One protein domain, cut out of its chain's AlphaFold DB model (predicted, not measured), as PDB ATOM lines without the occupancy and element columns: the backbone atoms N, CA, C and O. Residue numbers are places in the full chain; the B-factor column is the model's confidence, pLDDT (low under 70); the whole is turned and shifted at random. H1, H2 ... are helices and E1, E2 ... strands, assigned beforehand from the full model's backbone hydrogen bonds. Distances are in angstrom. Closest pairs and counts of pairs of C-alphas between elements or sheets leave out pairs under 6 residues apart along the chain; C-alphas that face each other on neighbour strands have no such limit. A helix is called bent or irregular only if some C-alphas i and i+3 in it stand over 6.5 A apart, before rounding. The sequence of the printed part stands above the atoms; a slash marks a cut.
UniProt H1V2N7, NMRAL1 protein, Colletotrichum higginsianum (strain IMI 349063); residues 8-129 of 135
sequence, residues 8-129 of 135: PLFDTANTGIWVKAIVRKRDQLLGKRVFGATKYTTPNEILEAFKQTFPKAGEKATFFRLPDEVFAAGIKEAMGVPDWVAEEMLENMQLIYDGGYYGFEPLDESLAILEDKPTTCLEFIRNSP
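This is residues 8 to 129 of the 135 residues of the protein "NMRAL1 protein" of Colletotrichum higginsianum (strain IMI 349063) (UniProt H1V2N7). What shape do these atoms make? The model is a loose triangle of three small groups of helices: H1, H2 and H8 at one corner, H3, H4 and H9 at the second, H5 and H6 at the third. The short strand E1 lies between the groups, H7 lies on the way from H6 back to H8, and residues 59 to 67 lead from H4 across to H5. What is it made of? The printed part has 122 residues with nine named helices and one named strand, in the order H1, H2, E1, H3, H4, H5, H6, H7, H8, H9; the class is mostly helix. How open is it? It is loose, with a radius of gyration of the C-alphas of 17.5 A, and spans 48 by 39 by 24 A.

What comes first? H1, residues 12 to 24, and H2, residues 26 to 29, are close but not clearly touching, with the C-alphas of Ile 22 and Leu 29 closest at 6.4 A. H1 and H8, residues 108 to 112, are near each other. E1, residues 39 to 41, pairs with no named strand, but residues 8 to 9 pair antiparallel with its residues 39 to 40. What touches further on? H3, residues 43 to 53, and H4, residues 55 to 58, touch only at the corner, closest at C-alphas Lys 51 and Gly 58, 4.3 A. H3 touches H9, residues 121 to 127, the same way at a tilt of 36 degrees, only just steep; the C-alphas of Ala 49 and Leu 122 are closest, 5.4 A. H5, residues 68 to 79, touches H6, residues 83 to 97, opposite ways at a steep tilt of 54 degrees, closest at C-alphas Ala 72 and Ala 86, 5.0 A. What stays separate? H6 and H7, residues 101 to 104, are close but not clearly touching, with the C-alphas of Leu 95 and Tyr 101 closest at 5.9 A, while H3 and H6, for instance, are apart. How complete are the helix backbones? Every O i to N i+4 pair is within hydrogen-bond range in H3, H5, H8 and H9, against 6 of 9 in H1 and 9 of 11 in H6; H2, H4 and H7 are too short for such a pair.

Where do the helices begin and end? H1 begins at C-alpha 12 (189.745, 134.825, 124.004), and H9 ends at C-alpha 127 (197.919, 143.772, 117.674). How long are the longer ones? H6 measures 21.8 A, H1 19.8 A, H5 16.4 A and H3 15.3 A. H1 is irregular, its C-alphas 13 and 16 being 7.2 A apart.

How far does it reach? The two C-alphas farthest apart, of Asp 27 and Lys 60, are 50.4 A apart. Is it unbroken and sure? The printed part has no cut and no long link; its mean pLDDT is 95.7, and no printed residue is under 70.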
ATOM      1  N   PRO A   8     199.079 126.668 128.117       95.31
ATOM      2  CA  PRO A   8     198.094 126.569 127.045       95.31
ATOM      3  C   PRO A   8     197.464 127.943 126.790       95.31
ATOM      4  O   PRO A   8     196.588 128.387 127.529       95.31
ATOM      5  N   LEU A   9     197.921 128.628 125.740       94.38
ATOM      6  CA  LEU A   9     197.455 129.975 125.403       94.38
ATOM      7  C   LEU A   9     196.527 129.984 124.187       94.38
ATOM      8  O   LEU A   9     196.771 129.315 123.176       94.38
ATOM      9  N   PHE A  10     195.499 130.823 124.256       95.75
ATOM     10  CA  PHE A  10     194.689 131.227 123.112       95.75
ATOM     11  C   PHE A  10     194.175 132.658 123.303       95.75
ATOM     12  O   PHE A  10     194.072 133.153 124.425       95.75
ATOM     13  N   ASP A  11     193.845 133.319 122.196       96.25
ATOM     14  CA  ASP A  11     193.139 134.595 122.225       96.25
ATOM     15  C   ASP A  11     191.655 134.358 122.521       96.25
ATOM     16  O   ASP A  11     190.952 133.683 121.766       96.25
ATOM     17  N   THR A  12     191.156 134.946 123.605       95.62
ATOM     18  CA  THR A  12     189.745 134.825 124.004       95.62
ATOM     19  C   THR A  12     188.768 135.310 122.927       95.62
ATOM     20  O   THR A  12     187.663 134.765 122.828       95.62
ATOM     21  N   ALA A  13     189.172 136.237 122.046       95.62
ATOM     22  CA  ALA A  13     188.361 136.663 120.904       95.62
ATOM     23  C   ALA A  13     188.111 135.521 119.901       95.62
ATOM     24  O   ALA A  13     187.136 135.543 119.152       95.62
ATOM     25  N   ASN A  14     188.956 134.488 119.902       96.69
ATOM     26  CA  ASN A  14     188.775 133.308 119.071       96.69
ATOM     27  C   ASN A  14     187.872 132.244 119.701       96.69
ATOM     28  O   ASN A  14     187.598 131.260 119.030       96.69
ATOM     29  N   THR A  15     187.350 132.399 120.923       97.12
ATOM     30  CA  THR A  15     186.472 131.378 121.548       97.12
ATOM     31  C   THR A  15     185.371 130.889 120.592       97.12
ATOM     32  O   THR A  15     185.082 129.692 120.512       97.12
ATOM     33  N   GLY A  16     184.812 131.803 119.791       97.38
ATOM     34  CA  GLY A  16     183.796 131.493 118.788       97.38
ATOM     35  C   GLY A  16     184.222 130.471 117.726       97.38
ATOM     36  O   GLY A  16     183.371 129.705 117.282       97.38
ATOM     37  N   ILE A  17     185.503 130.392 117.344       97.50
ATOM     38  CA  ILE A  17     185.963 129.449 116.307       97.50
ATOM     39  C   ILE A  17     185.985 128.003 116.827       97.50
ATOM     40  O   ILE A  17     185.599 127.091 116.097       97.50
ATOM     41  N   TRP A  18     186.331 127.792 118.105       97.38
ATOM     42  CA  TRP A  18     186.228 126.476 118.752       97.38
ATOM     43  C   TRP A  18     184.767 126.055 118.903       97.38
ATOM     44  O   TRP A  18     184.400 124.944 118.524       97.38
ATOM     45  N   VAL A  19     183.908 126.955 119.393       97.12
ATOM     46  CA  VAL A  19     182.469 126.678 119.540       97.12
ATOM     47  C   VAL A  19     181.836 126.356 118.183       97.12
ATOM     48  O   VAL A  19     181.120 125.363 118.058       97.12
ATOM     49  N   LYS A  20     182.143 127.142 117.142       97.88
ATOM     50  CA  LYS A  20     181.706 126.898 115.761       97.88
ATOM     51  C   LYS A  20     182.124 125.503 115.289       97.88
ATOM     52  O   LYS A  20     181.277 124.774 114.768       97.88
ATOM     53  N   ALA A  21     183.386 125.120 115.484       97.06
ATOM     54  CA  ALA A  21     183.892 123.805 115.094       97.06
ATOM     55  C   ALA A  21     183.149 122.666 115.813       97.06
ATOM     56  O   ALA A  21     182.688 121.729 115.159       97.06
ATOM     57  N   ILE A  22     182.960 122.782 117.132       97.31
ATOM     58  CA  ILE A  22     182.252 121.790 117.957       97.31
ATOM     59  C   ILE A  22     180.805 121.611 117.489       97.31
ATOM     60  O   ILE A  22     180.348 120.483 117.310       97.31
ATOM     61  N   VAL A  23     180.084 122.709 117.246       97.31
ATOM     62  CA  VAL A  23     178.680 122.663 116.809       97.31
ATOM     63  C   VAL A  23     178.550 122.065 115.406       97.31
ATOM     64  O   VAL A  23     177.682 121.223 115.178       97.31
ATOM     65  N   ARG A  24     179.414 122.457 114.460       98.00
ATOM     66  CA  ARG A  24     179.363 121.966 113.069       98.00
ATOM     67  C   ARG A  24     179.777 120.501 112.936       98.00
ATOM     68  O   ARG A  24     179.282 119.817 112.047       98.00
ATOM     69  N   LYS A  25     180.653 120.017 113.820       97.12
ATOM     70  CA  LYS A  25     181.149 118.630 113.854       97.12
ATOM     71  C   LYS A  25     180.549 117.838 115.020       97.12
ATOM     72  O   LYS A  25     181.166 116.893 115.509       97.12
ATOM     73  N   ARG A  26     179.334 118.201 115.456       96.44
ATOM     74  CA  ARG A  26     178.646 117.624 116.624       96.44
ATOM     75  C   ARG A  26     178.665 116.099 116.637       96.44
ATOM     76  O   ARG A  26     179.026 115.522 117.654       96.44
ATOM     77  N   ASP A  27     178.309 115.459 115.528       97.19
ATOM     78  CA  ASP A  27     178.194 113.994 115.470       97.19
ATOM     79  C   ASP A  27     179.545 113.284 115.672       97.19
ATOM     80  O   ASP A  27     179.582 112.137 116.106       97.19
ATOM     81  N   GLN A  28     180.662 113.974 115.413       96.06
ATOM     82  CA  GLN A  28     182.024 113.466 115.615       96.06
ATOM     83  C   GLN A  28     182.562 113.783 117.021       96.06
ATOM     84  O   GLN A  28     183.394 113.046 117.546       96.06
ATOM     85  N   LEU A  29     182.104 114.887 117.623       97.00
ATOM     86  CA  LEU A  29     182.677 115.462 118.845       97.00
ATOM     87  C   LEU A  29     181.788 115.320 120.087       97.00
ATOM     88  O   LEU A  29     182.198 115.711 121.178       97.00
ATOM     89  N   LEU A  30     180.581 114.764 119.962       96.38
ATOM     90  CA  LEU A  30     179.679 114.589 121.097       96.38
ATOM     91  C   LEU A  30     180.344 113.741 122.196       96.38
ATOM     92  O   LEU A  30     180.744 112.602 121.968       96.38
ATOM     93  N   GLY A  31     180.466 114.316 123.397       95.38
ATOM     94  CA  GLY A  31     181.117 113.678 124.547       95.38
ATOM     95  C   GLY A  31     182.652 113.677 124.513       95.38
ATOM     96  O   GLY A  31     183.273 113.127 125.420       95.38
ATOM     97  N   LYS A  32     183.281 114.282 123.497       96.19
ATOM     98  CA  LYS A  32     184.739 114.442 123.412       96.19
ATOM     99  C   LYS A  32     185.198 115.709 124.135       96.19
ATOM    100  O   LYS A  32     184.447 116.674 124.271       96.19
ATOM    101  N   ARG A  33     186.457 115.707 124.578       95.81
ATOM    102  CA  ARG A  33     187.144 116.899 125.092       95.81
ATOM    103  C   ARG A  33     187.834 117.597 123.923       95.81
ATOM    104  O   ARG A  33     188.482 116.941 123.119       95.81
ATOM    105  N   VAL A  34     187.677 118.914 123.841       96.88
ATOM    106  CA  VAL A  34     188.369 119.769 122.871       96.88
ATOM    107  C   VAL A  34     189.150 120.808 123.664       96.88
ATOM    108  O   VAL A  34     188.569 121.532 124.473       96.88
ATOM    109  N   PHE A  35     190.458 120.870 123.452       96.94
ATOM    110  CA  PHE A  35     191.357 121.760 124.173       96.94
ATOM    111  C   PHE A  35     191.430 123.127 123.491       96.94
ATOM    112  O   PHE A  35     191.787 123.255 122.317       96.94
ATOM    113  N   GLY A  36     191.075 124.164 124.249       95.75
ATOM    114  CA  GLY A  36     191.168 125.558 123.824       95.75
ATOM    115  C   GLY A  36     192.582 126.084 124.019       95.75
ATOM    116  O   GLY A  36     192.860 126.733 125.023       95.75
ATOM    117  N   ALA A  37     193.484 125.754 123.102       96.75
ATOM    118  CA  ALA A  37     194.844 126.279 123.071       96.75
ATOM    119  C   ALA A  37     195.379 126.252 121.639       96.75
ATOM    120  O   ALA A  37     195.073 125.346 120.867       96.75
ATOM    121  N   THR A  38     196.189 127.247 121.288       96.00
ATOM    122  CA  THR A  38     196.857 127.321 119.977       96.00
ATOM    123  C   THR A  38     198.169 126.552 119.954       96.00
ATOM    124  O   THR A  38     198.534 125.962 118.940       96.00
ATOM    125  N   LYS A  39     198.875 126.567 121.084       95.25
ATOM    126  CA  LYS A  39     200.126 125.864 121.350       95.25
ATOM    127  C   LYS A  39     200.373 125.901 122.862       95.25
ATOM    128  O   LYS A  39     199.993 126.873 123.519       95.25
ATOM    129  N   TYR A  40     201.074 124.906 123.398       96.00
ATOM    130  CA  TYR A  40     201.772 125.072 124.672       96.00
ATOM    131  C   TYR A  40     202.955 126.022 124.477       96.00
ATOM    132  O   TYR A  40     203.915 125.686 123.785       96.00
ATOM    133  N   THR A  41     202.850 127.221 125.038       96.38
ATOM    134  CA  THR A  41     203.849 128.283 124.892       96.38
ATOM    135  C   THR A  41     204.562 128.493 126.218       96.38
ATOM    136  O   THR A  41     203.911 128.591 127.257       96.38
ATOM    137  N   THR A  42     205.889 128.566 126.207       96.62
ATOM    138  CA  THR A  42     206.655 128.785 127.443       96.62
ATOM    139  C   THR A  42     206.791 130.271 127.783       96.62
ATOM    140  O   THR A  42     206.736 131.108 126.878       96.62
ATOM    141  N   PRO A  43     207.028 130.644 129.057       96.50
ATOM    142  CA  PRO A  43     207.391 132.017 129.406       96.50
ATOM    143  C   PRO A  43     208.533 132.593 128.556       96.50
ATOM    144  O   PRO A  43     208.463 133.752 128.145       96.50
ATOM    145  N   ASN A  44     209.548 131.783 128.231       96.94
ATOM    146  CA  ASN A  44     210.631 132.198 127.340       96.94
ATOM    147  C   ASN A  44     210.141 132.472 125.912       96.94
ATOM    148  O   ASN A  44     210.513 133.481 125.326       96.94
ATOM    149  N   GLU A  45     209.273 131.627 125.353       97.38
ATOM    150  CA  GLU A  45     208.709 131.868 124.019       97.38
ATOM    151  C   GLU A  45     207.842 133.137 123.972       97.38
ATOM    152  O   GLU A  45     207.891 133.871 122.984       97.38
ATOM    153  N   ILE A  46     207.096 133.441 125.042       97.12
ATOM    154  CA  ILE A  46     206.340 134.700 125.168       97.12
ATOM    155  C   ILE A  46     207.302 135.894 125.194       97.12
ATOM    156  O   ILE A  46     207.081 136.883 124.493       97.12
ATOM    157  N   LEU A  47     208.380 135.803 125.982       97.12
ATOM    158  CA  LEU A  47     209.395 136.851 126.074       97.12
ATOM    159  C   LEU A  47     210.065 137.106 124.720       97.12
ATOM    160  O   LEU A  47     210.220 138.260 124.320       97.12
ATOM    161  N   GLU A  48     210.428 136.049 123.998       96.69
ATOM    162  CA  GLU A  48     211.027 136.168 122.669       96.69
ATOM    163  C   GLU A  48     210.039 136.752 121.652       96.69
ATOM    164  O   GLU A  48     210.408 137.646 120.893       96.69
ATOM    165  N   ALA A  49     208.761 136.356 121.691       96.44
ATOM    166  CA  ALA A  49     207.726 136.973 120.861       96.44
ATOM    167  C   ALA A  49     207.559 138.475 121.164       96.44
ATOM    168  O   ALA A  49     207.403 139.283 120.242       96.44
ATOM    169  N   PHE A  50     207.644 138.875 122.436       97.38
ATOM    170  CA  PHE A  50     207.615 140.281 122.839       97.38
ATOM    171  C   PHE A  50     208.835 141.051 122.323       97.38
ATOM    172  O   PHE A  50     208.671 142.091 121.687       97.38
ATOM    173  N   LYS A  51     210.050 140.525 122.518       97.06
ATOM    174  CA  LYS A  51     211.298 141.131 122.021       97.06
ATOM    175  C   LYS A  51     211.324 141.253 120.505       97.06
ATOM    176  O   LYS A  51     211.733 142.284 119.980       97.06
ATOM    177  N   GLN A  52     210.857 140.222 119.806       96.31
ATOM    178  CA  GLN A  52     210.731 140.231 118.354       96.31
ATOM    179  C   GLN A  52     209.755 141.316 117.886       96.31
ATOM    180  O   GLN A  52     209.995 141.960 116.867       96.31
ATOM    181  N   THR A  53     208.652 141.509 118.612       96.81
ATOM    182  CA  THR A  53     207.626 142.494 118.249       96.81
ATOM    183  C   THR A  53     208.062 143.921 118.571       96.81
ATOM    184  O   THR A  53     207.836 144.816 117.762       96.81
ATOM    185  N   PHE A  54     208.736 144.128 119.705       96.38
ATOM    186  CA  PHE A  54     209.154 145.444 120.188       96.38
ATOM    187  C   PHE A  54     210.650 145.459 120.552       96.38
ATOM    188  O   PHE A  54     210.986 145.493 121.735       96.38
ATOM    189  N   PRO A  55     211.583 145.481 119.581       95.19
ATOM    190  CA  PRO A  55     213.016 145.325 119.865       95.19
ATOM    191  C   PRO A  55     213.590 146.355 120.844       95.19
ATOM    192  O   PRO A  55     214.430 146.016 121.673       95.19
ATOM    193  N   LYS A  56     213.117 147.609 120.785       95.44
ATOM    194  CA  LYS A  56     213.563 148.678 121.695       95.44
ATOM    195  C   LYS A  56     213.031 148.485 123.114       95.44
ATOM    196  O   LYS A  56     213.803 148.517 124.064       95.44
ATOM    197  N   ALA A  57     211.722 148.278 123.266       95.06
ATOM    198  CA  ALA A  57     211.109 148.082 124.581       95.06
ATOM    199  C   ALA A  57     211.519 146.740 125.216       95.06
ATOM    200  O   ALA A  57     211.673 146.635 126.430       95.06
ATOM    201  N   GLY A  58     211.725 145.720 124.384       95.44
ATOM    202  CA  GLY A  58     212.113 144.372 124.776       95.44
ATOM    203  C   GLY A  58     213.603 144.187 125.060       95.44
ATOM    204  O   GLY A  58     213.958 143.160 125.631       95.44
ATOM    205  N   GLU A  59     214.473 145.149 124.727       95.88
ATOM    206  CA  GLU A  59     215.938 145.020 124.849       95.88
ATOM    207  C   GLU A  59     216.371 144.499 126.230       95.88
ATOM    208  O   GLU A  59     217.232 143.626 126.336       95.88
ATOM    209  N   LYS A  60     215.730 145.000 127.293       95.69
ATOM    210  CA  LYS A  60     216.021 144.632 128.688       95.69
ATOM    211  C   LYS A  60     214.950 143.746 129.328       95.69
ATOM    212  O   LYS A  60     215.020 143.472 130.526       95.69
ATOM    213  N   ALA A  61     213.956 143.310 128.558       95.81
ATOM    214  CA  ALA A  61     212.907 142.441 129.066       95.81
ATOM    215  C   ALA A  61     213.494 141.069 129.428       95.81
ATOM    216  O   ALA A  61     214.234 140.453 128.655       95.81
ATOM    217  N   THR A  62     213.162 140.593 130.623       95.94
ATOM    218  CA  THR A  62     213.663 139.339 131.189       95.94
ATOM    219  C   THR A  62     212.549 138.634 131.949       95.94
ATOM    220  O   THR A  62     211.629 139.273 132.461       95.94
ATOM    221  N   PHE A  63     212.616 137.306 131.991       95.25
ATOM    222  CA  PHE A  63     211.723 136.494 132.804       95.25
ATOM    223  C   PHE A  63     212.323 136.318 134.202       95.25
ATOM    224  O   PHE A  63     213.498 135.972 134.334       95.25
ATOM    225  N   PHE A  64     211.507 136.515 135.237       93.44
ATOM    226  CA  PHE A  64     211.889 136.263 136.622       93.44
ATOM    227  C   PHE A  64     210.961 135.226 137.236       93.44
ATOM    228  O   PHE A  64     209.749 135.426 137.321       93.44
ATOM    229  N   ARG A  65     211.545 134.130 137.720       92.56
ATOM    230  CA  ARG A  65     210.829 133.181 138.565       92.56
ATOM    231  C   ARG A  65     210.816 133.701 139.997       92.56
ATOM    232  O   ARG A  65     211.871 133.850 140.609       92.56
ATOM    233  N   LEU A  66     209.623 133.915 140.533       93.38
ATOM    234  CA  LEU A  66     209.428 134.188 141.953       93.38
ATOM    235  C   LEU A  66     209.303 132.872 142.736       93.38
ATOM    236  O   LEU A  66     208.743 131.909 142.199       93.38
ATOM    237  N   PRO A  67     209.807 132.813 143.983       95.12
ATOM    238  CA  PRO A  67     209.403 131.790 144.939       95.12
ATOM    239  C   PRO A  67     207.895 131.854 145.202       95.12
ATOM    240  O   PRO A  67     207.315 132.940 145.210       95.12
ATOM    241  N   ASP A  68     207.280 130.705 145.461       94.56
ATOM    242  CA  ASP A  68     205.826 130.568 145.597       94.56
ATOM    243  C   ASP A  68     205.257 131.443 146.730       94.56
ATOM    244  O   ASP A  68     204.282 132.164 146.529       94.56
ATOM    245  N   GLU A  69     205.939 131.492 147.878       95.81
ATOM    246  CA  GLU A  69     205.585 132.360 149.013       95.81
ATOM    247  C   GLU A  69     205.615 133.851 148.641       95.81
ATOM    248  O   GLU A  69     204.743 134.622 149.043       95.81
ATOM    249  N   VAL A  70     206.601 134.260 147.835       96.62
ATOM    250  CA  VAL A  70     206.749 135.649 147.374       96.62
ATOM    251  C   VAL A  70     205.655 135.994 146.366       96.62
ATOM    252  O   VAL A  70     205.104 137.092 146.413       96.62
ATOM    253  N   PHE A  71     205.313 135.063 145.471       95.12
ATOM    254  CA  PHE A  71     204.207 135.236 144.533       95.12
ATOM    255  C   PHE A  71     202.870 135.393 145.271       95.12
ATOM    256  O   PHE A  71     202.161 136.368 145.030       95.12
ATOM    257  N   ALA A  72     202.556 134.493 146.208       96.38
ATOM    258  CA  ALA A  72     201.316 134.548 146.983       96.38
ATOM    259  C   ALA A  72     201.220 135.836 147.820       96.38
ATOM    260  O   ALA A  72     200.203 136.531 147.774       96.38
ATOM    261  N   ALA A  73     202.298 136.219 148.517       97.06
ATOM    262  CA  ALA A  73     202.349 137.481 149.254       97.06
ATOM    263  C   ALA A  73     202.129 138.697 148.335       97.06
ATOM    264  O   ALA A  73     201.365 139.600 148.678       97.06
ATOM    265  N   GLY A  74     202.735 138.692 147.141       96.00
ATOM    266  CA  GLY A  74     202.559 139.748 146.145       96.00
ATOM    267  C   GLY A  74     201.125 139.854 145.620       96.00
ATOM    268  O   GLY A  74     200.602 140.961 145.516       96.00
ATOM    269  N   ILE A  75     200.457 138.728 145.339       96.06
ATOM    270  CA  ILE A  75     199.036 138.710 144.943       96.06
ATOM    271  C   ILE A  75     198.157 139.274 146.060       96.06
ATOM    272  O   ILE A  75     197.312 140.135 145.804       96.06
ATOM    273  N   LYS A  76     198.386 138.828 147.302       97.44
ATOM    274  CA  LYS A  76     197.663 139.305 148.484       97.44
ATOM    275  C   LYS A  76     197.751 140.824 148.619       97.44
ATOM    276  O   LYS A  76     196.724 141.484 148.767       97.44
ATOM    277  N   GLU A  77     198.963 141.370 148.552       97.12
ATOM    278  CA  GLU A  77     199.213 142.806 148.688       97.12
ATOM    279  C   GLU A  77     198.636 143.603 147.511       97.12
ATOM    280  O   GLU A  77     197.903 144.567 147.725       97.12
ATOM    281  N   ALA A  78     198.907 143.180 146.272       95.62
ATOM    282  CA  ALA A  78     198.499 143.907 145.072       95.62
ATOM    283  C   ALA A  78     196.976 143.941 144.872       95.62
ATOM    284  O   ALA A  78     196.448 144.926 144.355       95.62
ATOM    285  N   MET A  79     196.271 142.873 145.260       94.50
ATOM    286  CA  MET A  79     194.820 142.760 145.078       94.50
ATOM    287  C   MET A  79     194.016 143.038 146.356       94.50
ATOM    288  O   MET A  79     192.793 143.143 146.284       94.50
ATOM    289  N   GLY A  80     194.665 143.162 147.520       96.69
ATOM    290  CA  GLY A  80     193.988 143.373 148.804       96.69
ATOM    291  C   GLY A  80     193.077 142.210 149.208       96.69
ATOM    292  O   GLY A  80     192.009 142.429 149.781       96.69
ATOM    293  N   VAL A  81     193.468 140.978 148.869       96.50
ATOM    294  CA  VAL A  81     192.647 139.769 149.050       96.50
ATOM    295  C   VAL A  81     193.043 138.973 150.304       96.50
ATOM    296  O   VAL A  81     194.143 139.151 150.825       96.50
ATOM    297  N   PRO A  82     192.169 138.093 150.829       97.56
ATOM    298  CA  PRO A  82     192.523 137.159 151.902       97.56
ATOM    299  C   PRO A  82     193.585 136.126 151.491       97.56
ATOM    300  O   PRO A  82     193.756 135.845 150.307       97.56
ATOM    301  N   ASP A  83     194.227 135.492 152.482       96.62
ATOM    302  CA  ASP A  83     195.280 134.482 152.260       96.62
ATOM    303  C   ASP A  83     194.830 133.329 151.356       96.62
ATOM    304  O   ASP A  83     195.531 132.984 150.411       96.62
ATOM    305  N   TRP A  84     193.626 132.800 151.582       97.12
ATOM    306  CA  TRP A  84     193.100 131.678 150.800       97.12
ATOM    307  C   TRP A  84     192.900 132.017 149.312       97.12
ATOM    308  O   TRP A  84     193.009 131.136 148.468       97.12
ATOM    309  N   VAL A  85     192.645 133.288 148.965       97.50
ATOM    310  CA  VAL A  85     192.531 133.717 147.556       97.50
ATOM    311  C   VAL A  85     193.911 133.760 146.903       97.50
ATOM    312  O   VAL A  85     194.068 133.370 145.750       97.50
ATOM    313  N   ALA A  86     194.924 134.238 147.628       97.50
ATOM    314  CA  ALA A  86     196.296 134.245 147.131       97.50
ATOM    315  C   ALA A  86     196.848 132.821 146.953       97.50
ATOM    316  O   ALA A  86     197.548 132.558 145.975       97.50
ATOM    317  N   GLU A  87     196.493 131.910 147.861       97.25
ATOM    318  CA  GLU A  87     196.777 130.477 147.758       97.25
ATOM    319  C   GLU A  87     196.101 129.862 146.525       97.25
ATOM    320  O   GLU A  87     196.793 129.274 145.700       97.25
ATOM    321  N   GLU A  88     194.804 130.107 146.300       96.56
ATOM    322  CA  GLU A  88     194.091 129.627 145.104       96.56
ATOM    323  C   GLU A  88     194.747 130.119 143.797       96.56
ATOM    324  O   GLU A  88     194.900 129.362 142.835       96.56
ATOM    325  N   MET A  89     195.186 131.383 143.746       96.19
ATOM    326  CA  MET A  89     195.899 131.921 142.581       96.19
ATOM    327  C   MET A  89     197.264 131.251 142.371       96.19
ATOM    328  O   MET A  89     197.655 131.004 141.228       96.19
ATOM    329  N   LEU A  90     197.997 130.952 143.447       95.94
ATOM    330  CA  LEU A  90     199.253 130.205 143.375       95.94
ATOM    331  C   LEU A  90     199.017 128.777 142.865       95.94
ATOM    332  O   LEU A  90     199.701 128.344 141.938       95.94
ATOM    333  N   GLU A  91     198.030 128.073 143.415       95.69
ATOM    334  CA  GLU A  91     197.672 126.712 143.009       95.69
ATOM    335  C   GLU A  91     197.218 126.660 141.543       95.69
ATOM    336  O   GLU A  91     197.599 125.757 140.797       95.69
ATOM    337  N   ASN A  92     196.472 127.669 141.078       93.56
ATOM    338  CA  ASN A  92     196.107 127.794 139.668       93.56
ATOM    339  C   ASN A  92     197.343 127.926 138.761       93.56
ATOM    340  O   ASN A  92     197.403 127.297 137.703       93.56
ATOM    341  N   MET A  93     198.358 128.683 139.189       93.38
ATOM    342  CA  MET A  93     199.630 128.763 138.466       93.38
ATOM    343  C   MET A  93     200.389 127.432 138.512       93.38
ATOM    344  O   MET A  93     200.932 127.015 137.491       93.38
ATOM    345  N   GLN A  94     200.409 126.743 139.658       94.62
ATOM    346  CA  GLN A  94     201.024 125.417 139.826       94.62
ATOM    347  C   GLN A  94     200.365 124.350 138.951       94.62
ATOM    348  O   GLN A  94     201.067 123.520 138.372       94.62
ATOM    349  N   LEU A  95     199.048 124.405 138.745       94.12
ATOM    350  CA  LEU A  95     198.347 123.509 137.820       94.12
ATOM    351  C   LEU A  95     198.944 123.556 136.405       94.12
ATOM    352  O   LEU A  95     198.963 122.544 135.710       94.12
ATOM    353  N   ILE A  96     199.471 124.706 135.979       92.62
ATOM    354  CA  ILE A  96     200.057 124.865 134.645       92.62
ATOM    355  C   ILE A  96     201.358 124.067 134.494       92.62
ATOM    356  O   ILE A  96     201.581 123.487 133.432       92.62
ATOM    357  N   TYR A  97     202.214 124.027 135.519       90.25
ATOM    358  CA  TYR A  97     203.566 123.464 135.398       90.25
ATOM    359  C   TYR A  97     203.817 122.185 136.202       90.25
ATOM    360  O   TYR A  97     204.590 121.352 135.739       90.25
ATOM    361  N   ASP A  98     203.153 122.004 137.340       89.62
ATOM    362  CA  ASP A  98     203.265 120.803 138.176       89.62
ATOM    363  C   ASP A  98     202.066 119.866 137.972       89.62
ATOM    364  O   ASP A  98     202.238 118.656 137.844       89.62
ATOM    365  N   GLY A  99     200.847 120.416 137.903       85.56
ATOM    366  CA  GLY A  99     199.620 119.615 137.765       85.56
ATOM    367  C   GLY A  99     199.322 119.139 136.338       85.56
ATOM    368  O   GLY A  99     198.573 118.183 136.149       85.56
ATOM    369  N   GLY A 100     199.910 119.797 135.342       85.94
ATOM    370  CA  GLY A 100     199.673 119.550 133.928       85.94
ATOM    371  C   GLY A 100     198.302 119.999 133.458       85.94
ATOM    372  O   GLY A 100     197.347 119.227 133.428       85.94
ATOM    373  N   TYR A 101     198.206 121.249 133.010       90.50
ATOM    374  CA  TYR A 101     196.990 121.758 132.380       90.50
ATOM    375  C   TYR A 101     196.665 120.921 131.128       90.50
ATOM    376  O   TYR A 101     197.529 120.690 130.283       90.50
ATOM    377  N   TYR A 102     195.433 120.406 131.047       94.06
ATOM    378  CA  TYR A 102     195.015 119.346 130.105       94.06
ATOM    379  C   TYR A 102     195.822 118.035 130.174       94.06
ATOM    380  O   TYR A 102     195.766 117.239 129.246       94.06
ATOM    381  N   GLY A 103     196.573 117.784 131.245       92.88
ATOM    382  CA  GLY A 103     197.472 116.634 131.367       92.88
ATOM    383  C   GLY A 103     198.647 116.662 130.383       92.88
ATOM    384  O   GLY A 103     199.235 115.615 130.126       92.88
ATOM    385  N   PHE A 104     198.955 117.828 129.799       91.62
ATOM    386  CA  PHE A 104     199.897 117.981 128.682       91.62
ATOM    387  C   PHE A 104     199.522 117.167 127.430       91.62
ATOM    388  O   PHE A 104     200.384 116.860 126.604       91.62
ATOM    389  N   GLU A 105     198.242 116.810 127.275       95.69
ATOM    390  CA  GLU A 105     197.763 116.080 126.102       95.69
ATOM    391  C   GLU A 105     198.043 116.871 124.802       95.69
ATOM    392  O   GLU A 105     197.947 118.107 124.802       95.69
ATOM    393  N   PRO A 106     198.382 116.196 123.685       96.12
ATOM    394  CA  PRO A 106     198.610 116.853 122.400       96.12
ATOM    395  C   PRO A 106     197.405 117.680 121.941       96.12
ATOM    396  O   PRO A 106     196.249 117.299 122.123       96.12
ATOM    397  N   LEU A 107     197.679 118.816 121.300       97.06
ATOM    398  CA  LEU A 107     196.636 119.729 120.823       97.06
ATOM    399  C   LEU A 107     196.180 119.411 119.392       97.06
ATOM    400  O   LEU A 107     195.189 119.980 118.939       97.06
ATOM    401  N   ASP A 108     196.874 118.514 118.687       97.25
ATOM    402  CA  ASP A 108     196.702 118.240 117.256       97.25
ATOM    403  C   ASP A 108     195.252 117.923 116.879       97.25
ATOM    404  O   ASP A 108     194.720 118.510 115.937       97.25
ATOM    405  N   GLU A 109     194.572 117.070 117.648       96.25
ATOM    406  CA  GLU A 109     193.168 116.725 117.389       96.25
ATOM    407  C   GLU A 109     192.234 117.930 117.567       96.25
ATOM    408  O   GLU A 109     191.322 118.142 116.768       96.25
ATOM    409  N   SER A 110     192.485 118.757 118.585       96.88
ATOM    410  CA  SER A 110     191.682 119.956 118.858       96.88
ATOM    411  C   SER A 110     191.936 121.072 117.843       96.88
ATOM    412  O   SER A 110     191.036 121.852 117.543       96.88
ATOM    413  N   LEU A 111     193.143 121.141 117.282       97.38
ATOM    414  CA  LEU A 111     193.493 122.095 116.231       97.38
ATOM    415  C   LEU A 111     192.981 121.643 114.859       97.38
ATOM    416  O   LEU A 111     192.490 122.469 114.092       97.38
ATOM    417  N   ALA A 112     193.018 120.341 114.561       97.00
ATOM    418  CA  ALA A 112     192.567 119.781 113.285       97.00
ATOM    419  C   ALA A 112     191.064 119.988 113.025       97.00
ATOM    420  O   ALA A 112     190.610 119.950 111.877       97.00
ATOM    421  N   ILE A 113     190.265 120.219 114.073       97.00
ATOM    422  CA  ILE A 113     188.840 120.519 113.910       97.00
ATOM    423  C   ILE A 113     188.562 121.980 113.542       97.00
ATOM    424  O   ILE A 113     187.438 122.274 113.130       97.00
ATOM    425  N   LEU A 114     189.523 122.892 113.675       97.06
ATOM    426  CA  LEU A 114     189.289 124.302 113.389       97.06
ATOM    427  C   LEU A 114     189.175 124.533 111.877       97.06
ATOM    428  O   LEU A 114     189.968 124.031 111.088       97.06
ATOM    429  N   GLU A 115     188.146 125.275 111.469       95.56
ATOM    430  CA  GLU A 115     187.980 125.730 110.079       95.56
ATOM    431  C   GLU A 115     188.698 127.064 109.836       95.56
ATOM    432  O   GLU A 115     189.107 127.364 108.718       95.56
ATOM    433  N   ASP A 116     188.842 127.859 110.896       95.38
ATOM    434  CA  ASP A 116     189.440 129.185 110.887       95.38
ATOM    435  C   ASP A 116     190.785 129.135 111.630       95.38
ATOM    436  O   ASP A 116     190.929 128.424 112.626       95.38
ATOM    437  N   LYS A 117     191.782 129.889 111.156       95.19
ATOM    438  CA  LYS A 117     193.104 129.937 111.795       95.19
ATOM    439  C   LYS A 117     193.025 130.748 113.101       95.19
ATOM    440  O   LYS A 117     192.608 131.906 113.037       95.19
ATOM    441  N   PRO A 118     193.456 130.208 114.256       96.69
ATOM    442  CA  PRO A 118     193.511 130.982 115.490       96.69
ATOM    443  C   PRO A 118     194.662 132.001 115.494       96.69
ATOM    444  O   PRO A 118     195.707 131.785 114.875       96.69
ATOM    445  N   THR A 119     194.482 133.081 116.251       97.06
ATOM    446  CA  THR A 119     195.481 134.100 116.578       97.06
ATOM    447  C   THR A 119     196.642 133.468 117.346       97.06
ATOM    448  O   THR A 119     196.465 132.899 118.424       97.06
ATOM    449  N   THR A 120     197.853 133.599 116.817       95.38
ATOM    450  CA  THR A 120     199.085 133.182 117.500       95.38
ATOM    451  C   THR A 120     199.495 134.175 118.591       95.38
ATOM    452  O   THR A 120     199.125 135.346 118.550       95.38
ATOM    453  N   CYS A 121     200.339 133.747 119.537       95.38
ATOM    454  CA  CYS A 121     200.890 134.635 120.572       95.38
ATOM    455  C   CYS A 121     201.585 135.878 119.975       95.38
ATOM    456  O   CYS A 121     201.347 136.997 120.424       95.38
ATOM    457  N   LEU A 122     202.373 135.706 118.906       95.12
ATOM    458  CA  LEU A 122     203.050 136.811 118.218       95.12
ATOM    459  C   LEU A 122     202.055 137.799 117.581       95.12
ATOM    460  O   LEU A 122     202.226 139.011 117.696       95.12
ATOM    461  N   GLU A 123     201.016 137.294 116.905       95.88
ATOM    462  CA  GLU A 123     199.959 138.134 116.321       95.88
ATOM    463  C   GLU A 123     199.179 138.882 117.411       95.88
ATOM    464  O   GLU A 123     198.898 140.069 117.246       95.88
ATOM    465  N   PHE A 124     198.887 138.222 118.536       96.12
ATOM    466  CA  PHE A 124     198.231 138.847 119.683       96.12
ATOM    467  C   PHE A 124     199.072 139.992 120.255       96.12
ATOM    468  O   PHE A 124     198.574 141.106 120.386       96.12
ATOM    469  N   ILE A 125     200.357 139.751 120.547       96.00
ATOM    470  CA  ILE A 125     201.261 140.776 121.092       96.00
ATOM    471  C   ILE A 125     201.360 141.969 120.133       96.00
ATOM    472  O   ILE A 125     201.235 143.111 120.568       96.00
ATOM    473  N   ARG A 126     201.516 141.725 118.827       95.38
ATOM    474  CA  ARG A 126     201.613 142.791 117.816       95.38
ATOM    475  C   ARG A 126     200.371 143.676 117.747       95.38
ATOM    476  O   ARG A 126     200.497 144.883 117.560       95.38
ATOM    477  N   ASN A 127     199.191 143.078 117.875       94.88
ATOM    478  CA  ASN A 127     197.919 143.772 117.674       94.88
ATOM    479  C   ASN A 127     197.258 144.224 118.986       94.88
ATOM    480  O   ASN A 127     196.193 144.842 118.949       94.88
ATOM    481  N   SER A 128     197.856 143.920 120.141       94.88
ATOM    482  CA  SER A 128     197.269 144.229 121.442       94.88
ATOM    483  C   SER A 128     197.257 145.741 121.706       94.88
ATOM    484  O   SER A 128     198.318 146.375 121.713       94.88
ATOM    485  N   PRO A 129     196.090 146.335 122.025       94.12
ATOM    486  CA  PRO A 129     195.999 147.744 122.407       94.12
ATOM    487  C   PRO A 129     196.840 148.105 123.639       94.12
ATOM    488  O   PRO A 129     197.206 149.268 123.801       94.12
TER     489      PRO A 129